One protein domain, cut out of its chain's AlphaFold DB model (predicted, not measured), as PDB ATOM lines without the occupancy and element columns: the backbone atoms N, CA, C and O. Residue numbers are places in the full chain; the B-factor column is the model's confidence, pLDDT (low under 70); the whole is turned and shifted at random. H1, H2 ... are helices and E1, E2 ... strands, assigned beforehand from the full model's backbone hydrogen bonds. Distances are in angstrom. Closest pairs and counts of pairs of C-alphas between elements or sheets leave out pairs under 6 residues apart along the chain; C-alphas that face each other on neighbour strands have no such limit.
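Overview. This is residues 485 to 631 of the 928 residues of a protein of Pseudomonas sp. SDI (UniProt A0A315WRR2). A small closed barrel of five short to long strands, E4 to E8, forms the core; E2 and E3 extend the sheet beside E4, and H3 packs across the outside of the barrel. Two ends lead away from this body: residues 485 to 511, with E1, a long loop and H1, and the last stretch, in which residues 625 to 631, with H4, stick out free. The printed part has 147 residues, in the order E1 H1 E2 H2 E3 E4 E5 E6 E7 E8 H3 H4, and under half of them are in named elements. The class is mixed, helices and strands, and the barrel's pairing is mixed too. The whole is only just compact, close to loose, with a radius of gyration of the C-alphas of 17.4 A and spans of 51 by 47 by 35 A.

Arrangement. Round the ring run E4 (542 to 550), E5 (555 to 564), E6 (569 to 572), E7 (583 to 585) and E8 (594 to 596), and back to E4. With E3 (532 to 536) they form a meander, each strand the antiparallel neighbour of the one before. E4 and E5 are a hairpin, with N 548 and O 557 at 2.8 A. E5 bends by 76 degrees at residue 560 and pairs beyond it with E6, N 562 to O 571 at 2.8 A. E6 and E7 are a hairpin, with N 570 and O 584 within hydrogen-bond range at 2.8 A, and E7 and E8 are a hairpin too, with N 585 and O 595 within hydrogen-bond range at 2.9 A. E8 and E4 are parallel, with N 549 and O 594 at 2.8 A. On the other side of E4 from E5, E3 pairs antiparallel, N 533 to O 545 at 2.9 A; E2 (516 to 518) pairs antiparallel with E3, N 518 to O 534 at 2.9 A. H3 (606 to 615) is on the barrel, outside it, at a height over the sheet of 10.1 A. It lies over E5 and runs across the strands, at 64 degrees to E5 on the local plane. H2 (523 to 526) touches H3; their closest C-alphas, of Ser 526 and Gly 615, are 5.0 A apart. H1 (507 to 511) and H4 (626 to 630) are not on the barrel. E1 (489 to 491) pairs with no named strand. In H1, H3 and H4 every O i to N i+4 pair is within hydrogen-bond range; H2 is too short for one.

Along the chain. E1 begins at C-alpha 489 (251.902, 221.001, 180.697). E4 measures 25.7 A from first to last C-alpha, E5 23.2 A, H3 14.2 A, E3 13.5 A and E6 10.4 A. E4 begins at C-alpha 542 (248.681, 228.995, 168.793), and H4 ends at C-alpha 630 (248.851, 202.349, 176.440).

Size, cuts and confidence. The two C-alphas farthest apart, of Gln 553 and Ala 631, are 54.0 A apart. The printed part has no cut, and the link from E1 to H1 is long, with 15 residues. Mean pLDDT of the printed part is 80.3; 31 residues are under 70, among them 485 to 504.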
ATOM      1  N   ARG A 485     257.469 221.502 177.596       67.94
ATOM      2  CA  ARG A 485     256.901 221.550 178.946       67.94
ATOM      3  C   ARG A 485     256.978 222.950 179.524       67.94
ATOM      4  O   ARG A 485     258.051 223.446 179.854       67.94
ATOM      5  N   VAL A 486     255.815 223.549 179.740       63.41
ATOM      6  CA  VAL A 486     255.656 224.832 180.424       63.41
ATOM      7  C   VAL A 486     254.802 224.594 181.665       63.41
ATOM      8  O   VAL A 486     253.641 224.207 181.566       63.41
ATOM      9  N   ASN A 487     255.384 224.779 182.855       63.31
ATOM     10  CA  ASN A 487     254.713 224.545 184.146       63.31
ATOM     11  C   ASN A 487     254.052 223.151 184.268       63.31
ATOM     12  O   ASN A 487     252.957 223.019 184.808       63.31
ATOM     13  N   GLY A 488     254.706 222.107 183.743       61.78
ATOM     14  CA  GLY A 488     254.211 220.725 183.803       61.78
ATOM     15  C   GLY A 488     253.130 220.368 182.774       61.78
ATOM     16  O   GLY A 488     252.587 219.269 182.842       61.78
ATOM     17  N   ARG A 489     252.822 221.255 181.818       63.94
ATOM     18  CA  ARG A 489     251.902 221.001 180.697       63.94
ATOM     19  C   ARG A 489     252.626 221.128 179.358       63.94
ATOM     20  O   ARG A 489     253.537 221.943 179.241       63.94
ATOM     21  N   LEU A 490     252.220 220.331 178.369       66.00
ATOM     22  CA  LEU A 490     252.694 220.477 176.992       66.00
ATOM     23  C   LEU A 490     252.082 221.745 176.382       66.00
ATOM     24  O   LEU A 490     250.873 221.946 176.473       66.00
ATOM     25  N   GLY A 491     252.904 222.603 175.796       61.47
ATOM     26  CA  GLY A 491     252.477 223.856 175.190       61.47
ATOM     27  C   GLY A 491     253.661 224.685 174.705       61.47
ATOM     28  O   GLY A 491     254.812 224.259 174.770       61.47
ATOM     29  N   TYR A 492     253.385 225.892 174.233       58.34
ATOM     30  CA  TYR A 492     254.423 226.863 173.895       58.34
ATOM     31  C   TYR A 492     254.468 227.938 174.993       58.34
ATOM     32  O   TYR A 492     253.409 228.324 175.504       58.34
ATOM     33  N   PRO A 493     255.656 228.394 175.436       48.97
ATOM     34  CA  PRO A 493     255.744 229.485 176.402       48.97
ATOM     35  C   PRO A 493     255.034 230.728 175.853       48.97
ATOM     36  O   PRO A 493     255.113 231.000 174.660       48.97
ATOM     37  N   LEU A 494     254.360 231.496 176.717       46.34
ATOM     38  CA  LEU A 494     253.713 232.749 176.313       46.34
ATOM     39  C   LEU A 494     254.717 233.677 175.611       46.34
ATOM     40  O   LEU A 494     255.843 233.855 176.088       46.34
ATOM     41  N   SER A 495     254.282 234.308 174.518       42.06
ATOM     42  CA  SER A 495     255.059 235.331 173.819       42.06
ATOM     43  C   SER A 495     255.472 236.438 174.796       42.06
ATOM     44  O   SER A 495     254.635 237.088 175.426       42.06
ATOM     45  N   GLY A 496     256.786 236.623 174.959       39.19
ATOM     46  CA  GLY A 496     257.354 237.644 175.843       39.19
ATOM     47  C   GLY A 496     258.342 237.167 176.910       39.19
ATOM     48  O   GLY A 496     258.792 238.019 177.675       39.19
ATOM     49  N   ASP A 497     258.725 235.882 176.981       34.62
ATOM     50  CA  ASP A 497     259.875 235.483 177.810       34.62
ATOM     51  C   ASP A 497     261.189 235.995 177.176       34.62
ATOM     52  O   ASP A 497     261.627 235.474 176.143       34.62
ATOM     53  N   PRO A 498     261.866 237.000 177.770       33.94
ATOM     54  CA  PRO A 498     263.071 237.590 177.191       33.94
ATOM     55  C   PRO A 498     264.238 236.598 177.133       33.94
ATOM     56  O   PRO A 498     265.210 236.836 176.418       33.94
ATOM     57  N   LYS A 499     264.169 235.491 177.890       35.53
ATOM     58  CA  LYS A 499     265.253 234.506 177.995       35.53
ATOM     59  C   LYS A 499     265.383 233.596 176.773       35.53
ATOM     60  O   LYS A 499     266.381 232.888 176.677       35.53
ATOM     61  N   ARG A 500     264.422 233.617 175.840       42.62
ATOM     62  CA  ARG A 500     264.445 232.787 174.620       42.62
ATOM     63  C   ARG A 500     264.479 233.546 173.301       42.62
ATOM     64  O   ARG A 500     264.498 232.921 172.244       42.62
ATOM     65  N   ALA A 501     264.605 234.869 173.346       39.19
ATOM     66  CA  ALA A 501     264.849 235.684 172.163       39.19
ATOM     67  C   ALA A 501     266.302 235.554 171.661       39.19
ATOM     68  O   ALA A 501     267.031 236.533 171.556       39.19
ATOM     69  N   THR A 502     266.726 234.347 171.289       40.69
ATOM     70  CA  THR A 502     267.670 234.180 170.177       40.69
ATOM     71  C   THR A 502     266.863 233.728 168.969       40.69
ATOM     72  O   THR A 502     267.023 232.635 168.418       40.69
ATOM     73  N   SER A 503     265.912 234.578 168.590       49.59
ATOM     74  CA  SER A 503     265.403 234.568 167.233       49.59
ATOM     75  C   SER A 503     266.610 234.815 166.327       49.59
ATOM     76  O   SER A 503     267.245 235.862 166.420       49.59
ATOM     77  N   GLU A 504     266.980 233.830 165.505       56.81
ATOM     78  CA  GLU A 504     267.928 234.042 164.400       56.81
ATOM     79  C   GLU A 504     267.366 235.088 163.431       56.81
ATOM     80  O   GLU A 504     268.129 235.693 162.683       56.81
ATOM     81  N   MET A 505     266.048 235.331 163.472       70.31
ATOM     82  CA  MET A 505     265.401 236.366 162.688       70.31
ATOM     83  C   MET A 505     265.708 237.744 163.269       70.31
ATOM     84  O   MET A 505     265.461 238.055 164.440       70.31
ATOM     85  N   SER A 506     266.183 238.612 162.394       81.88
ATOM     86  CA  SER A 506     266.333 240.034 162.644       81.88
ATOM     87  C   SER A 506     265.000 240.687 163.035       81.88
ATOM     88  O   SER A 506     263.911 240.226 162.691       81.88
ATOM     89  N   ALA A 507     265.075 241.839 163.706       84.06
ATOM     90  CA  ALA A 507     263.896 242.645 164.045       84.06
ATOM     91  C   ALA A 507     263.045 243.018 162.809       84.06
ATOM     92  O   ALA A 507     261.830 243.174 162.911       84.06
ATOM     93  N   VAL A 508     263.678 243.151 161.637       88.38
ATOM     94  CA  VAL A 508     262.988 243.421 160.367       88.38
ATOM     95  C   VAL A 508     262.174 242.207 159.933       88.38
ATOM     96  O   VAL A 508     260.993 242.352 159.637       88.38
ATOM     97  N   GLU A 509     262.759 241.011 159.940       86.69
ATOM     98  CA  GLU A 509     262.047 239.780 159.582       86.69
ATOM     99  C   GLU A 509     260.863 239.525 160.522       86.69
ATOM    100  O   GLU A 509     259.766 239.237 160.049       86.69
ATOM    101  N   GLN A 510     261.039 239.748 161.830       84.12
ATOM    102  CA  GLN A 510     259.950 239.662 162.814       84.12
ATOM    103  C   GLN A 510     258.800 240.627 162.485       84.12
ATOM    104  O   GLN A 510     257.627 240.272 162.606       84.12
ATOM    105  N   ALA A 511     259.106 241.845 162.023       87.06
ATOM    106  CA  ALA A 511     258.092 242.838 161.669       87.06
ATOM    107  C   ALA A 511     257.275 242.479 160.415       87.06
ATOM    108  O   ALA A 511     256.151 242.962 160.265       87.06
ATOM    109  N   PHE A 512     257.811 241.632 159.534       88.44
ATOM    110  CA  PHE A 512     257.159 241.205 158.289       88.44
ATOM    111  C   PHE A 512     256.768 239.727 158.276       88.44
ATOM    112  O   PHE A 512     256.379 239.209 157.224       88.44
ATOM    113  N   GLN A 513     256.832 239.056 159.423       82.31
ATOM    114  CA  GLN A 513     256.431 237.667 159.530       82.31
ATOM    115  C   GLN A 513     254.928 237.492 159.293       82.31
ATOM    116  O   GLN A 513     254.112 238.289 159.763       82.31
ATOM    117  N   LEU A 514     254.571 236.456 158.539       76.06
ATOM    118  CA  LEU A 514     253.187 236.069 158.299       76.06
ATOM    119  C   LEU A 514     252.634 235.319 159.512       76.06
ATOM    120  O   LEU A 514     253.227 234.346 159.975       76.06
ATOM    121  N   GLU A 515     251.476 235.763 159.989       73.19
ATOM    122  CA  GLU A 515     250.623 234.966 160.870       73.19
ATOM    123  C   GLU A 515     249.905 233.932 159.992       73.19
ATOM    124  O   GLU A 515     249.248 234.291 159.009       73.19
ATOM    125  N   GLU A 516     250.078 232.647 160.300       76.75
ATOM    126  CA  GLU A 516     249.535 231.562 159.482       76.75
ATOM    127  C   GLU A 516     248.216 231.070 160.069       76.75
ATOM    128  O   GLU A 516     248.126 230.751 161.256       76.75
ATOM    129  N   ARG A 517     247.178 231.044 159.232       83.38
ATOM    130  CA  ARG A 517     245.879 230.491 159.602       83.38
ATOM    131  C   ARG A 517     245.946 228.978 159.464       83.38
ATOM    132  O   ARG A 517     246.293 228.482 158.399       83.38
ATOM    133  N   VAL A 518     245.542 228.274 160.513       85.38
ATOM    134  CA  VAL A 518     245.352 226.827 160.456       85.38
ATOM    135  C   VAL A 518     244.045 226.547 159.727       85.38
ATOM    136  O   VAL A 518     242.992 227.094 160.076       85.38
ATOM    137  N   GLU A 519     244.123 225.724 158.687       86.38
ATOM    138  CA  GLU A 519     242.955 225.336 157.906       86.38
ATOM    139  C   GLU A 519     242.065 224.359 158.696       86.38
ATOM    140  O   GLU A 519     242.578 223.456 159.364       86.38
ATOM    141  N   PRO A 520     240.730 224.509 158.636       86.75
ATOM    142  CA  PRO A 520     239.816 223.576 159.275       86.75
ATOM    143  C   PRO A 520     239.874 222.199 158.602       86.75
ATOM    144  O   PRO A 520     239.989 222.080 157.381       86.75
ATOM    145  N   VAL A 521     239.676 221.152 159.395       82.81
ATOM    146  CA  VAL A 521     239.377 219.805 158.909       82.81
ATOM    147  C   VAL A 521     237.954 219.826 158.353       82.81
ATOM    148  O   VAL A 521     237.012 220.158 159.070       82.81
ATOM    149  N   ALA A 522     237.796 219.500 157.069       71.75
ATOM    150  CA  ALA A 522     236.504 219.492 156.373       71.75
ATOM    151  C   ALA A 522     235.677 220.793 156.589       71.75
ATOM    152  O   ALA A 522     234.641 220.774 157.261       71.75
ATOM    153  N   PRO A 523     236.090 221.939 156.001       62.09
ATOM    154  CA  PRO A 523     235.519 223.266 156.274       62.09
ATOM    155  C   PRO A 523     233.989 223.363 156.177       62.09
ATOM    156  O   PRO A 523     233.390 224.190 156.861       62.09
ATOM    157  N   GLY A 524     233.358 222.533 155.338       61.09
ATOM    158  CA  GLY A 524     231.911 222.518 155.118       61.09
ATOM    159  C   GLY A 524     231.078 221.834 156.210       61.09
ATOM    160  O   GLY A 524     229.859 221.972 156.189       61.09
ATOM    161  N   GLU A 525     231.690 221.115 157.157       63.78
ATOM    162  CA  GLU A 525     230.965 220.302 158.152       63.78
ATOM    163  C   GLU A 525     230.833 220.968 159.530       63.78
ATOM    164  O   GLU A 525     229.953 220.613 160.318       63.78
ATOM    165  N   SER A 526     231.710 221.925 159.850       62.97
ATOM    166  CA  SER A 526     231.876 222.401 161.227       62.97
ATOM    167  C   SER A 526     230.997 223.602 161.605       62.97
ATOM    168  O   SER A 526     230.576 223.724 162.755       62.97
ATOM    169  N   GLY A 527     230.714 224.508 160.664       75.75
ATOM    170  CA  GLY A 527     230.025 225.783 160.923       75.75
ATOM    171  C   GLY A 527     230.834 226.788 161.764       75.75
ATOM    172  O   GLY A 527     230.723 227.989 161.542       75.75
ATOM    173  N   ILE A 528     231.707 226.329 162.675       86.81
ATOM    174  CA  ILE A 528     232.510 227.196 163.553       86.81
ATOM    175  C   ILE A 528     233.637 227.925 162.816       86.81
ATOM    176  O   ILE A 528     233.981 229.042 163.192       86.81
ATOM    177  N   SER A 529     234.188 227.335 161.750       86.31
ATOM    178  CA  SER A 529     235.327 227.871 160.985       86.31
ATOM    179  C   SER A 529     235.008 229.187 160.259       86.31
ATOM    180  O   SER A 529     235.915 229.906 159.829       86.31
ATOM    181  N   ALA A 530     233.716 229.522 160.147       85.81
ATOM    182  CA  ALA A 530     233.226 230.815 159.680       85.81
ATOM    183  C   ALA A 530     233.421 231.935 160.720       85.81
ATOM    184  O   ALA A 530     233.548 233.102 160.350       85.81
ATOM    185  N   TYR A 531     233.462 231.584 162.006       89.38
ATOM    186  CA  TYR A 531     233.452 232.529 163.124       89.38
ATOM    187  C   TYR A 531     234.730 232.510 163.947       89.38
ATOM    188  O   TYR A 531     235.080 233.531 164.533       89.38
ATOM    189  N   VAL A 532     235.408 231.364 164.003       90.94
ATOM    190  CA  VAL A 532     236.640 231.159 164.758       90.94
ATOM    191  C   VAL A 532     237.716 230.644 163.821       90.94
ATOM    192  O   VAL A 532     237.485 229.737 163.024       90.94
ATOM    193  N   CYS A 533     238.911 231.211 163.927       88.75
ATOM    194  CA  CYS A 533     240.097 230.680 163.280       88.75
ATOM    195  C   CYS A 533     241.221 230.497 164.295       88.75
ATOM    196  O   CYS A 533     241.388 231.289 165.225       88.75
ATOM    197  N   GLN A 534     241.995 229.436 164.098       90.75
ATOM    198  CA  GLN A 534     243.245 229.242 164.805       90.75
ATOM    199  C   GLN A 534     244.379 229.883 163.995       90.75
ATOM    200  O   GLN A 534     244.429 229.758 162.768       90.75
ATOM    201  N   GLN A 535     245.267 230.602 164.677       86.88
ATOM    202  CA  GLN A 535     246.422 231.275 164.088       86.88
ATOM    203  C   GLN A 535     247.701 230.893 164.828       86.88
ATOM    204  O   GLN A 535     247.701 230.794 166.057       86.88
ATOM    205  N   MET A 536     248.779 230.707 164.070       84.19
ATOM    206  CA  MET A 536     250.112 230.406 164.579       84.19
ATOM    207  C   MET A 536     251.028 231.624 164.444       84.19
ATOM    208  O   MET A 536     251.158 232.197 163.356       84.19
ATOM    209  N   ASP A 537     251.665 232.002 165.552       74.31
ATOM    210  CA  ASP A 537     252.604 233.118 165.605       74.31
ATOM    211  C   ASP A 537     254.055 232.703 165.296       74.31
ATOM    212  O   ASP A 537     254.352 231.588 164.861       74.31
ATOM    213  N   GLN A 538     254.967 233.654 165.492       67.38
ATOM    214  CA  GLN A 538     256.390 233.516 165.202       67.38
ATOM    215  C   GLN A 538     257.126 232.459 166.029       67.38
ATOM    216  O   GLN A 538     258.116 231.898 165.555       67.38
ATOM    217  N   ASP A 539     256.637 232.182 167.235       67.19
ATOM    218  CA  ASP A 539     257.237 231.253 168.189       67.19
ATOM    219  C   ASP A 539     256.532 229.884 168.128       67.19
ATOM    220  O   ASP A 539     256.675 229.064 169.034       67.19
ATOM    221  N   ALA A 540     255.762 229.649 167.053       75.00
ATOM    222  CA  ALA A 540     254.852 228.522 166.872       75.00
ATOM    223  C   ALA A 540     253.761 228.419 167.953       75.00
ATOM    224  O   ALA A 540     253.166 227.357 168.137       75.00
ATOM    225  N   SER A 541     253.457 229.522 168.647       79.19
ATOM    226  CA  SER A 541     252.360 229.560 169.611       79.19
ATOM    227  C   SER A 541     251.027 229.719 168.890       79.19
ATOM    228  O   SER A 541     250.895 230.491 167.936       79.19
ATOM    229  N   TYR A 542     250.017 228.999 169.373       84.94
ATOM    230  CA  TYR A 542     248.681 228.995 168.793       84.94
ATOM    231  C   TYR A 542     247.750 229.945 169.542       84.94
ATOM    232  O   TYR A 542     247.751 230.019 170.770       84.94
ATOM    233  N   SER A 543     246.914 230.655 168.793       88.31
ATOM    234  CA  SER A 543     245.886 231.564 169.300       88.31
ATOM    235  C   SER A 543     244.560 231.312 168.583       88.31
ATOM    236  O   SER A 543     244.551 230.894 167.425       88.31
ATOM    237  N   LEU A 544     243.432 231.536 169.263       92.06
ATOM    238  CA  LEU A 544     242.107 231.486 168.644       92.06
ATOM    239  C   LEU A 544     241.554 232.898 168.524       92.06
ATOM    240  O   LEU A 544     241.479 233.632 169.512       92.06
ATOM    241  N   HIS A 545     241.136 233.254 167.318       90.69
ATOM    242  CA  HIS A 545     240.538 234.538 166.996       90.69
ATOM    243  C   HIS A 545     239.093 234.317 166.580       90.69
ATOM    244  O   HIS A 545     238.813 233.489 165.717       90.69
ATOM    245  N   ALA A 546     238.183 235.053 167.208       90.75
ATOM    246  CA  ALA A 546     236.758 234.921 166.982       90.75
ATOM    247  C   ALA A 546     236.111 236.254 166.616       90.75
ATOM    248  O   ALA A 546     236.407 237.296 167.207       90.75
ATOM    249  N   THR A 547     235.163 236.178 165.690       91.44
ATOM    250  CA  THR A 547     234.162 237.213 165.451       91.44
ATOM    251  C   THR A 547     233.019 236.997 166.437       91.44
ATOM    252  O   THR A 547     232.373 235.952 166.417       91.44
ATOM    253  N   LEU A 548     232.770 237.965 167.312       90.19
ATOM    254  CA  LEU A 548     231.720 237.938 168.329       90.19
ATOM    255  C   LEU A 548     230.617 238.919 167.942       90.19
ATOM    256  O   LEU A 548     230.909 240.061 167.597       90.19
ATOM    257  N   PHE A 549     229.361 238.500 168.040       88.75
ATOM    258  CA  PHE A 549     228.202 239.334 167.742       88.75
ATOM    259  C   PHE A 549     227.393 239.605 169.014       88.75
ATOM    260  O   PHE A 549     227.054 238.681 169.756       88.75
ATOM    261  N   ASP A 550     227.097 240.883 169.268       82.44
ATOM    262  CA  ASP A 550     226.146 241.313 170.293       82.44
ATOM    263  C   ASP A 550     224.828 241.736 169.623       82.44
ATOM    264  O   ASP A 550     224.749 242.842 169.072       82.44
ATOM    265  N   PRO A 551     223.775 240.897 169.691       76.94
ATOM    266  CA  PRO A 551     222.485 241.201 169.078       76.94
ATOM    267  C   PRO A 551     221.817 242.448 169.663       76.94
ATOM    268  O   PRO A 551     221.005 243.074 168.992       76.94
ATOM    269  N   SER A 552     222.134 242.821 170.908       76.56
ATOM    270  CA  SER A 552     221.496 243.962 171.576       76.56
ATOM    271  C   SER A 552     222.000 245.317 171.077       76.56
ATOM    272  O   SER A 552     221.294 246.316 171.209       76.56
ATOM    273  N   GLN A 553     223.208 245.352 170.504       75.00
ATOM    274  CA  GLN A 553     223.838 246.565 169.975       75.00
ATOM    275  C   GLN A 553     224.123 246.491 168.470       75.00
ATOM    276  O   GLN A 553     224.754 247.402 167.940       75.00
ATOM    277  N   GLU A 554     223.707 245.408 167.800       76.69
ATOM    278  CA  GLU A 554     224.053 245.092 166.403       76.69
ATOM    279  C   GLU A 554     225.555 245.257 166.106       76.69
ATOM    280  O   GLU A 554     225.971 245.686 165.030       76.69
ATOM    281  N   HIS A 555     226.394 244.925 167.088       79.19
ATOM    282  CA  HIS A 555     227.826 245.189 167.045       79.19
ATOM    283  C   HIS A 555     228.619 243.892 166.874       79.19
ATOM    284  O   HIS A 555     228.387 242.905 167.575       79.19
ATOM    285  N   VAL A 556     229.590 243.918 165.959       81.69
ATOM    286  CA  VAL A 556     230.548 242.833 165.730       81.69
ATOM    287  C   VAL A 556     231.898 243.237 166.310       81.69
ATOM    288  O   VAL A 556     232.447 244.271 165.943       81.69
ATOM    289  N   ALA A 557     232.447 242.404 167.188       80.44
ATOM    290  CA  ALA A 557     233.758 242.598 167.793       80.44
ATOM    291  C   ALA A 557     234.694 241.437 167.443       80.44
ATOM    292  O   ALA A 557     234.278 240.280 167.442       80.44
ATOM    293  N   PHE A 558     235.975 241.725 167.224       84.38
ATOM    294  CA  PHE A 558     237.010 240.701 167.082       84.38
ATOM    295  C   PHE A 558     237.724 240.505 168.415       84.38
ATOM    296  O   PHE A 558     238.161 241.471 169.039       84.38
ATOM    297  N   ALA A 559     237.850 239.261 168.870       85.94
ATOM    298  CA  ALA A 559     238.483 238.956 170.147       85.94
ATOM    299  C   ALA A 559     239.358 237.707 170.065       85.94
ATOM    300  O   ALA A 559     239.096 236.796 169.284       85.94
ATOM    301  N   THR A 560     240.372 237.653 170.929       90.19
ATOM    302  CA  THR A 560     241.053 236.392 171.230       90.19
ATOM    303  C   THR A 560     240.215 235.597 172.222       90.19
ATOM    304  O   THR A 560     239.681 236.152 173.191       90.19
ATOM    305  N   VAL A 561     240.064 234.304 171.958       93.69
ATOM    306  CA  VAL A 561     239.235 233.401 172.757       93.69
ATOM    307  C   VAL A 561     240.004 232.144 173.159       93.69
ATOM    308  O   VAL A 561     241.084 231.860 172.651       93.69
ATOM    309  N   SER A 562     239.454 231.388 174.099       94.88
ATOM    310  CA  SER A 562     239.866 230.026 174.441       94.88
ATOM    311  C   SER A 562     238.659 229.104 174.352       94.88
ATOM    312  O   SER A 562     237.539 229.516 174.669       94.88
ATOM    313  N   TYR A 563     238.885 227.875 173.901       95.12
ATOM    314  CA  TYR A 563     237.834 226.877 173.750       95.12
ATOM    315  C   TYR A 563     237.520 226.207 175.098       95.12
ATOM    316  O   TYR A 563     238.397 225.622 175.725       95.12
ATOM    317  N   ASP A 564     236.277 226.310 175.564       93.94
ATOM    318  CA  ASP A 564     235.759 225.621 176.748       93.94
ATOM    319  C   ASP A 564     235.206 224.253 176.341       93.94
ATOM    320  O   ASP A 564     234.097 224.153 175.802       93.94
ATOM    321  N   LEU A 565     235.988 223.202 176.605       93.31
ATOM    322  CA  LEU A 565     235.646 221.836 176.213       93.31
ATOM    323  C   LEU A 565     234.474 221.270 177.014       93.31
ATOM    324  O   LEU A 565     233.750 220.417 176.504       93.31
ATOM    325  N   ALA A 566     234.233 221.733 178.242       91.00
ATOM    326  CA  ALA A 566     233.125 221.221 179.044       91.00
ATOM    327  C   ALA A 566     231.771 221.549 178.388       91.00
ATOM    328  O   ALA A 566     230.902 220.675 178.285       91.00
ATOM    329  N   SER A 567     231.631 222.780 177.884       91.44
ATOM    330  CA  SER A 567     230.373 223.305 177.344       91.44
ATOM    331  C   SER A 567     230.319 223.507 175.832       91.44
ATOM    332  O   SER A 567     229.281 223.962 175.347       91.44
ATOM    333  N   ASP A 568     231.384 223.164 175.099       93.06
ATOM    334  CA  ASP A 568     231.523 223.400 173.652       93.06
ATOM    335  C   ASP A 568     231.223 224.865 173.293       93.06
ATOM    336  O   ASP A 568     230.274 225.208 172.584       93.06
ATOM    337  N   SER A 569     232.005 225.761 173.892       93.62
ATOM    338  CA  SER A 569     231.825 227.209 173.771       93.62
ATOM    339  C   SER A 569     233.159 227.945 173.822       93.62
ATOM    340  O   SER A 569     234.186 227.346 174.105       93.62
ATOM    341  N   PHE A 570     233.154 229.255 173.602       94.81
ATOM    342  CA  PHE A 570     234.349 230.092 173.592       94.81
ATOM    343  C   PHE A 570     234.267 231.168 174.671       94.81
ATOM    344  O   PHE A 570     233.216 231.776 174.873       94.81
ATOM    345  N   ILE A 571     235.383 231.420 175.350       93.38
ATOM    346  CA  ILE A 571     235.518 232.458 176.377       93.38
ATOM    347  C   ILE A 571     236.587 233.439 175.916       93.38
ATOM    348  O   ILE A 571     237.630 233.019 175.422       93.38
ATOM    349  N   ARG A 572     236.366 234.745 176.081       92.69
ATOM    350  CA  ARG A 572     237.406 235.743 175.790       92.69
ATOM    351  C   ARG A 572     238.625 235.498 176.670       92.69
ATOM    352  O   ARG A 572     238.488 235.374 177.884       92.69
ATOM    353  N   THR A 573     239.820 235.522 176.090       88.69
ATOM    354  CA  THR A 573     241.061 235.265 176.839       88.69
ATOM    355  C   THR A 573     241.241 236.246 178.009       88.69
ATOM    356  O   THR A 573     241.724 235.873 179.074       88.69
ATOM    357  N   SER A 574     240.769 237.490 177.863       86.50
ATOM    358  CA  SER A 574     240.768 238.508 178.925       86.50
ATOM    359  C   SER A 574     239.840 238.201 180.108       86.50
ATOM    360  O   SER A 574     239.988 238.804 181.166       86.50
ATOM    361  N   GLU A 575     238.871 237.301 179.938       87.50
ATOM    362  CA  GLU A 575     237.849 236.958 180.935       87.50
ATOM    363  C   GLU A 575     238.107 235.614 181.625       87.50
ATOM    364  O   GLU A 575     237.327 235.225 182.490       87.50
ATOM    365  N   LEU A 576     239.197 234.912 181.295       86.19
ATOM    366  CA  LEU A 576     239.499 233.581 181.838       86.19
ATOM    367  C   LEU A 576     239.592 233.540 183.369       86.19
ATOM    368  O   LEU A 576     239.271 232.526 183.976       86.19
ATOM    369  N   ASN A 577     239.995 234.650 183.995       85.12
ATOM    370  CA  ASN A 577     240.114 234.767 185.451       85.12
ATOM    371  C   ASN A 577     238.841 235.316 186.125       85.12
ATOM    372  O   ASN A 577     238.835 235.552 187.334       85.12
ATOM    373  N   SER A 578     237.773 235.569 185.366       85.88
ATOM    374  CA  SER A 578     236.500 236.042 185.910       85.88
ATOM    375  C   SER A 578     235.768 234.910 186.627       85.88
ATOM    376  O   SER A 578     235.728 233.786 186.140       85.88
ATOM    377  N   ALA A 579     235.100 235.214 187.745       83.19
ATOM    378  CA  ALA A 579     234.322 234.216 188.488       83.19
ATOM    379  C   ALA A 579     233.164 233.611 187.666       83.19
ATOM    380  O   ALA A 579     232.800 232.460 187.873       83.19
ATOM    381  N   ASN A 580     232.599 234.384 186.730       83.31
ATOM    382  CA  ASN A 580     231.557 233.953 185.796       83.31
ATOM    383  C   ASN A 580     231.889 234.474 184.386       83.31
ATOM    384  O   ASN A 580     231.404 235.545 184.011       83.31
ATOM    385  N   PRO A 581     232.744 233.773 183.621       88.25
ATOM    386  CA  PRO A 581     233.118 234.205 182.280       88.25
ATOM    387  C   PRO A 581     231.930 234.119 181.318       88.25
ATOM    388  O   PRO A 581     231.098 233.206 181.412       88.25
ATOM    389  N   ILE A 582     231.857 235.053 180.366       89.75
ATOM    390  CA  ILE A 582     230.832 235.022 179.322       89.75
ATOM    391  C   ILE A 582     231.214 233.962 178.287       89.75
ATOM    392  O   ILE A 582     232.345 233.922 177.803       89.75
ATOM    393  N   ARG A 583     230.248 233.108 177.935       91.56
ATOM    394  CA  ARG A 583     230.409 232.055 176.927       91.56
ATOM    395  C   ARG A 583     229.752 232.444 175.616       91.56
ATOM    396  O   ARG A 583     228.619 232.930 175.603       91.56
ATOM    397  N   TYR A 584     230.454 232.168 174.530       92.69
ATOM    398  CA  TYR A 584     230.030 232.405 173.160       92.69
ATOM    399  C   TYR A 584     229.898 231.076 172.420       92.69
ATOM    400  O   TYR A 584     230.745 230.197 172.566       92.69
ATOM    401  N   VAL A 585     228.835 230.912 171.641       91.44
ATOM    402  CA  VAL A 585     228.550 229.685 170.883       91.44
ATOM    403  C   VAL A 585     228.277 230.016 169.423       91.44
ATOM    404  O   VAL A 585     227.981 231.166 169.086       91.44
ATOM    405  N   ALA A 586     228.391 229.008 168.557       88.56
ATOM    406  CA  ALA A 586     227.976 229.151 167.171       88.56
ATOM    407  C   ALA A 586     226.487 229.552 167.110       88.56
ATOM    408  O   ALA A 586     225.681 228.972 167.848       88.56
ATOM    409  N   PRO A 587     226.125 230.535 166.273       86.25
ATOM    410  CA  PRO A 587     224.743 230.960 166.113       86.25
ATOM    411  C   PRO A 587     223.825 229.863 165.566       86.25
ATOM    412  O   PRO A 587     224.246 229.016 164.779       86.25
ATOM    413  N   GLU A 588     222.541 229.933 165.927       76.31
ATOM    414  CA  GLU A 588     221.491 229.105 165.320       76.31
ATOM    415  C   GLU A 588     220.900 229.749 164.048       76.31
ATOM    416  O   GLU A 588     220.336 229.030 163.222       76.31
ATOM    417  N   GLN A 589     221.029 231.074 163.856       64.75
ATOM    418  CA  GLN A 589     220.341 231.844 162.807       64.75
ATOM    419  C   GLN A 589     221.283 232.722 161.966       64.75
ATOM    420  O   GLN A 589     221.041 233.910 161.778       64.75
ATOM    421  N   GLY A 590     222.351 232.151 161.406       75.19
ATOM    422  CA  GLY A 590     223.173 232.824 160.385       75.19
ATOM    423  C   GLY A 590     223.776 234.179 160.792       75.19
ATOM    424  O   GLY A 590     224.183 234.939 159.912       75.19
ATOM    425  N   GLU A 591     223.833 234.499 162.087       85.31
ATOM    426  CA  GLU A 591     224.408 235.740 162.596       85.31
ATOM    427  C   GLU A 591     225.878 235.901 162.160       85.31
ATOM    428  O   GLU A 591     226.571 234.909 161.907       85.31
ATOM    429  N   PRO A 592     226.397 237.144 162.084       84.94
ATOM    430  CA  PRO A 592     227.735 237.417 161.549       84.94
ATOM    431  C   PRO A 592     228.888 237.024 162.493       84.94
ATOM    432  O   PRO A 592     230.052 237.218 162.144       84.94
ATOM    433  N   GLY A 593     228.600 236.490 163.684       89.81
ATOM    434  CA  GLY A 593     229.589 236.128 164.699       89.81
ATOM    435  C   GLY A 593     229.035 235.160 165.745       89.81
ATOM    436  O   GLY A 593     227.833 234.906 165.791       89.81
ATOM    437  N   LEU A 594     229.912 234.653 166.616       91.94
ATOM    438  CA  LEU A 594     229.506 233.874 167.785       91.94
ATOM    439  C   LEU A 594     228.611 234.714 168.695       91.94
ATOM    440  O   LEU A 594     228.936 235.861 169.009       91.94
ATOM    441  N   VAL A 595     227.530 234.115 169.175       91.12
ATOM    442  CA  VAL A 595     226.535 234.788 170.013       91.12
ATOM    443  C   VAL A 595     226.709 234.406 171.474       91.12
ATOM    444  O   VAL A 595     227.151 233.305 171.810       91.12
ATOM    445  N   ARG A 596     226.360 235.332 172.369       90.44
ATOM    446  CA  ARG A 596     226.378 235.082 173.812       90.44
ATOM    447  C   ARG A 596     225.392 233.966 174.164       90.44
ATOM    448  O   ARG A 596     224.209 234.061 173.852       90.44
ATOM    449  N   SER A 597     225.864 232.949 174.881       86.25
ATOM    450  CA  SER A 597     225.002 231.898 175.421       86.25
ATOM    451  C   SER A 597     224.124 232.467 176.543       86.25
ATOM    452  O   SER A 597     224.628 233.060 177.498       86.25
ATOM    453  N   SER A 598     222.806 232.321 176.413       68.25
ATOM    454  CA  SER A 598     221.788 232.901 177.302       68.25
ATOM    455  C   SER A 598     221.303 231.953 178.416       68.25
ATOM    456  O   SER A 598     220.339 232.276 179.108       68.25
ATOM    457  N   GLY A 599     221.956 230.798 178.617       63.38
ATOM    458  CA  GLY A 599     221.483 229.722 179.502       63.38
ATOM    459  C   GLY A 599     222.465 229.247 180.585       63.38
ATOM    460  O   GLY A 599     223.561 229.779 180.750       63.38
ATOM    461  N   LEU A 600     222.040 228.216 181.331       60.38
ATOM    462  CA  LEU A 600     222.871 227.438 182.267       60.38
ATOM    463  C   LEU A 600     224.055 226.762 181.540       60.38
ATOM    464  O   LEU A 600     223.992 226.598 180.319       60.38
ATOM    465  N   PRO A 601     225.114 226.328 182.261       63.75
ATOM    466  CA  PRO A 601     226.235 225.607 181.662       63.75
ATOM    467  C   PRO A 601     225.744 224.422 180.822       63.75
ATOM    468  O   PRO A 601     225.098 223.507 181.334       63.75
ATOM    469  N   ARG A 602     226.022 224.459 179.516       71.56
ATOM    470  CA  ARG A 602     225.699 223.370 178.589       71.56
ATOM    471  C   ARG A 602     226.634 222.200 178.883       71.56
ATOM    472  O   ARG A 602     227.830 222.414 179.027       71.56
ATOM    473  N   ILE A 603     226.115 220.978 178.941       78.31
ATOM    474  CA  ILE A 603     226.955 219.778 178.842       78.31
ATOM    475  C   ILE A 603     227.033 219.438 177.359       78.31
ATOM    476  O   ILE A 603     226.006 219.153 176.740       78.31
ATOM    477  N   ALA A 604     228.229 219.520 176.784       87.38
ATOM    478  CA  ALA A 604     228.432 219.167 175.388       87.38
ATOM    479  C   ALA A 604     228.571 217.652 175.202       87.38
ATOM    480  O   ALA A 604     229.147 216.960 176.048       87.38
ATOM    481  N   SER A 605     228.059 217.142 174.081       92.12
ATOM    482  CA  SER A 605     228.343 215.781 173.630       92.12
ATOM    483  C   SER A 605     229.661 215.725 172.863       92.12
ATOM    484  O   SER A 605     230.110 216.715 172.284       92.12
ATOM    485  N   ASP A 606     230.255 214.540 172.783       94.12
ATOM    486  CA  ASP A 606     231.488 214.332 172.022       94.12
ATOM    487  C   ASP A 606     231.315 214.660 170.537       94.12
ATOM    488  O   ASP A 606     232.188 215.275 169.935       94.12
ATOM    489  N   ALA A 607     230.144 214.382 169.957       92.56
ATOM    490  CA  ALA A 607     229.833 214.766 168.580       92.56
ATOM    491  C   ALA A 607     229.852 216.290 168.354       92.56
ATOM    492  O   ALA A 607     230.227 216.747 167.274       92.56
ATOM    493  N   GLN A 608     229.448 217.082 169.353       91.19
ATOM    494  CA  GLN A 608     229.525 218.544 169.289       91.19
ATOM    495  C   GLN A 608     230.980 219.009 169.364       91.19
ATOM    496  O   GLN A 608     231.427 219.744 168.485       91.19
ATOM    497  N   ARG A 609     231.744 218.474 170.325       93.12
ATOM    498  CA  ARG A 609     233.174 218.770 170.471       93.12
ATOM    499  C   ARG A 609     233.964 218.430 169.217       93.12
ATOM    500  O   ARG A 609     234.684 219.279 168.713       93.12
ATOM    501  N   MET A 610     233.789 217.226 168.671       94.00
ATOM    502  CA  MET A 610     234.462 216.795 167.443       94.00
ATOM    503  C   MET A 610     234.145 217.723 166.268       94.00
ATOM    504  O   MET A 610     235.038 218.067 165.499       94.00
ATOM    505  N   ARG A 611     232.894 218.187 166.139       91.69
ATOM    506  CA  ARG A 611     232.530 219.162 165.104       91.69
ATOM    507  C   ARG A 611     233.294 220.472 165.286       91.69
ATOM    508  O   ARG A 611     233.835 220.984 164.307       91.69
ATOM    509  N   THR A 612     233.352 221.005 166.503       92.88
ATOM    510  CA  THR A 612     234.088 222.240 166.799       92.88
ATOM    511  C   THR A 612     235.587 222.067 166.570       92.88
ATOM    512  O   THR A 612     236.180 222.867 165.852       92.88
ATOM    513  N   LEU A 613     236.185 220.994 167.093       93.94
ATOM    514  CA  LEU A 613     237.602 220.669 166.926       93.94
ATOM    515  C   LEU A 613     237.995 220.580 165.449       93.94
ATOM    516  O   LEU A 613     238.959 221.232 165.049       93.94
ATOM    517  N   LYS A 614     237.188 219.914 164.612       93.50
ATOM    518  CA  LYS A 614     237.416 219.875 163.161       93.50
ATOM    519  C   LYS A 614     237.478 221.273 162.552       93.50
ATOM    520  O   LYS A 614     238.387 221.580 161.789       93.50
ATOM    521  N   GLY A 615     236.584 222.174 162.949       91.25
ATOM    522  CA  GLY A 615     236.623 223.562 162.479       91.25
ATOM    523  C   GLY A 615     237.789 224.396 163.010       91.25
ATOM    524  O   GLY A 615     238.091 225.435 162.427       91.25
ATOM    525  N   LEU A 616     238.455 223.942 164.072       92.50
ATOM    526  CA  LEU A 616     239.712 224.502 164.572       92.50
ATOM    527  C   LEU A 616     240.953 223.839 163.948       92.50
ATOM    528  O   LEU A 616     242.066 224.224 164.294       92.50
ATOM    529  N   GLY A 617     240.773 222.875 163.039       92.06
ATOM    530  CA  GLY A 617     241.871 222.159 162.388       92.06
ATOM    531  C   GLY A 617     242.333 220.892 163.116       92.06
ATOM    532  O   GLY A 617     243.393 220.384 162.773       92.06
ATOM    533  N   ILE A 618     241.565 220.392 164.094       93.69
ATOM    534  CA  ILE A 618     241.921 219.248 164.949       93.69
ATOM    535  C   ILE A 618     240.988 218.060 164.650       93.69
ATOM    536  O   ILE A 618     239.779 218.149 164.882       93.69
ATOM    537  N   ASP A 619     241.527 216.934 164.173       93.12
ATOM    538  CA  ASP A 619     240.759 215.724 163.797       93.12
ATOM    539  C   ASP A 619     240.781 214.639 164.893       93.12
ATOM    540  O   ASP A 619     241.234 213.507 164.696       93.12
ATOM    541  N   LEU A 620     240.319 215.004 166.089       93.12
ATOM    542  CA  LEU A 620     240.325 214.127 167.264       93.12
ATOM    543  C   LEU A 620     239.025 213.316 167.380       93.12
ATOM    544  O   LEU A 620     237.933 213.879 167.306       93.12
ATOM    545  N   GLU A 621     239.141 212.011 167.628       93.50
ATOM    546  CA  GLU A 621     238.013 211.118 167.905       93.50
ATOM    547  C   GLU A 621     237.732 211.062 169.415       93.50
ATOM    548  O   GLU A 621     238.638 210.893 170.231       93.50
ATOM    549  N   LEU A 622     236.460 211.226 169.793       92.88
ATOM    550  CA  LEU A 622     236.007 211.239 171.185       92.88
ATOM    551  C   LEU A 622     234.908 210.180 171.424       92.88
ATOM    552  O   LEU A 622     234.032 210.028 170.564       92.88
ATOM    553  N   PRO A 623     234.904 209.491 172.585       92.19
ATOM    554  CA  PRO A 623     235.847 209.636 173.702       92.19
ATOM    555  C   PRO A 623     237.237 209.069 173.377       92.19
ATOM    556  O   PRO A 623     237.362 208.098 172.636       92.19
ATOM    557  N   LEU A 624     238.283 209.676 173.947       89.25
ATOM    558  CA  LEU A 624     239.666 209.285 173.675       89.25
ATOM    559  C   LEU A 624     239.997 207.926 174.312       89.25
ATOM    560  O   LEU A 624     239.943 207.774 175.535       89.25
ATOM    561  N   ASP A 625     240.415 206.959 173.499       87.44
ATOM    562  CA  ASP A 625     240.841 205.640 173.973       87.44
ATOM    563  C   ASP A 625     242.347 205.597 174.288       87.44
ATOM    564  O   ASP A 625     243.160 205.013 173.568       87.44
ATOM    565  N   LEU A 626     242.727 206.227 175.405       86.31
ATOM    566  CA  LEU A 626     244.105 206.180 175.904       86.31
ATOM    567  C   LEU A 626     244.551 204.761 176.275       86.31
ATOM    568  O   LEU A 626     245.739 204.464 176.204       86.31
ATOM    569  N   SER A 627     243.625 203.875 176.648       88.56
ATOM    570  CA  SER A 627     243.969 202.525 177.106       88.56
ATOM    571  C   SER A 627     244.464 201.659 175.948       88.56
ATOM    572  O   SER A 627     245.435 200.926 176.113       88.56
ATOM    573  N   SER A 628     243.859 201.782 174.762       86.38
ATOM    574  CA  SER A 628     244.373 201.128 173.554       86.38
ATOM    575  C   SER A 628     245.753 201.651 173.160       86.38
ATOM    576  O   SER A 628     246.608 200.864 172.766       86.38
ATOM    577  N   LEU A 629     246.006 202.957 173.323       84.62
ATOM    578  CA  LEU A 629     247.333 203.529 173.084       84.62
ATOM    579  C   LEU A 629     248.356 202.993 174.090       84.62
ATOM    580  O   LEU A 629     249.433 202.573 173.684       84.62
ATOM    581  N   GLU A 630     248.022 202.944 175.380       86.81
ATOM    582  CA  GLU A 630     248.851 202.349 176.440       86.81
ATOM    583  C   GLU A 630     249.130 200.860 176.189       86.81
ATOM    584  O   GLU A 630     250.240 200.391 176.432       86.81
ATOM    585  N   ALA A 631     248.161 200.126 175.647       86.12
ATOM    586  CA  ALA A 631     248.285 198.707 175.335       86.12
ATOM    587  C   ALA A 631     248.983 198.408 173.995       86.12
ATOM    588  O   ALA A 631     249.147 197.234 173.677       86.12
TER     589      ALA A 631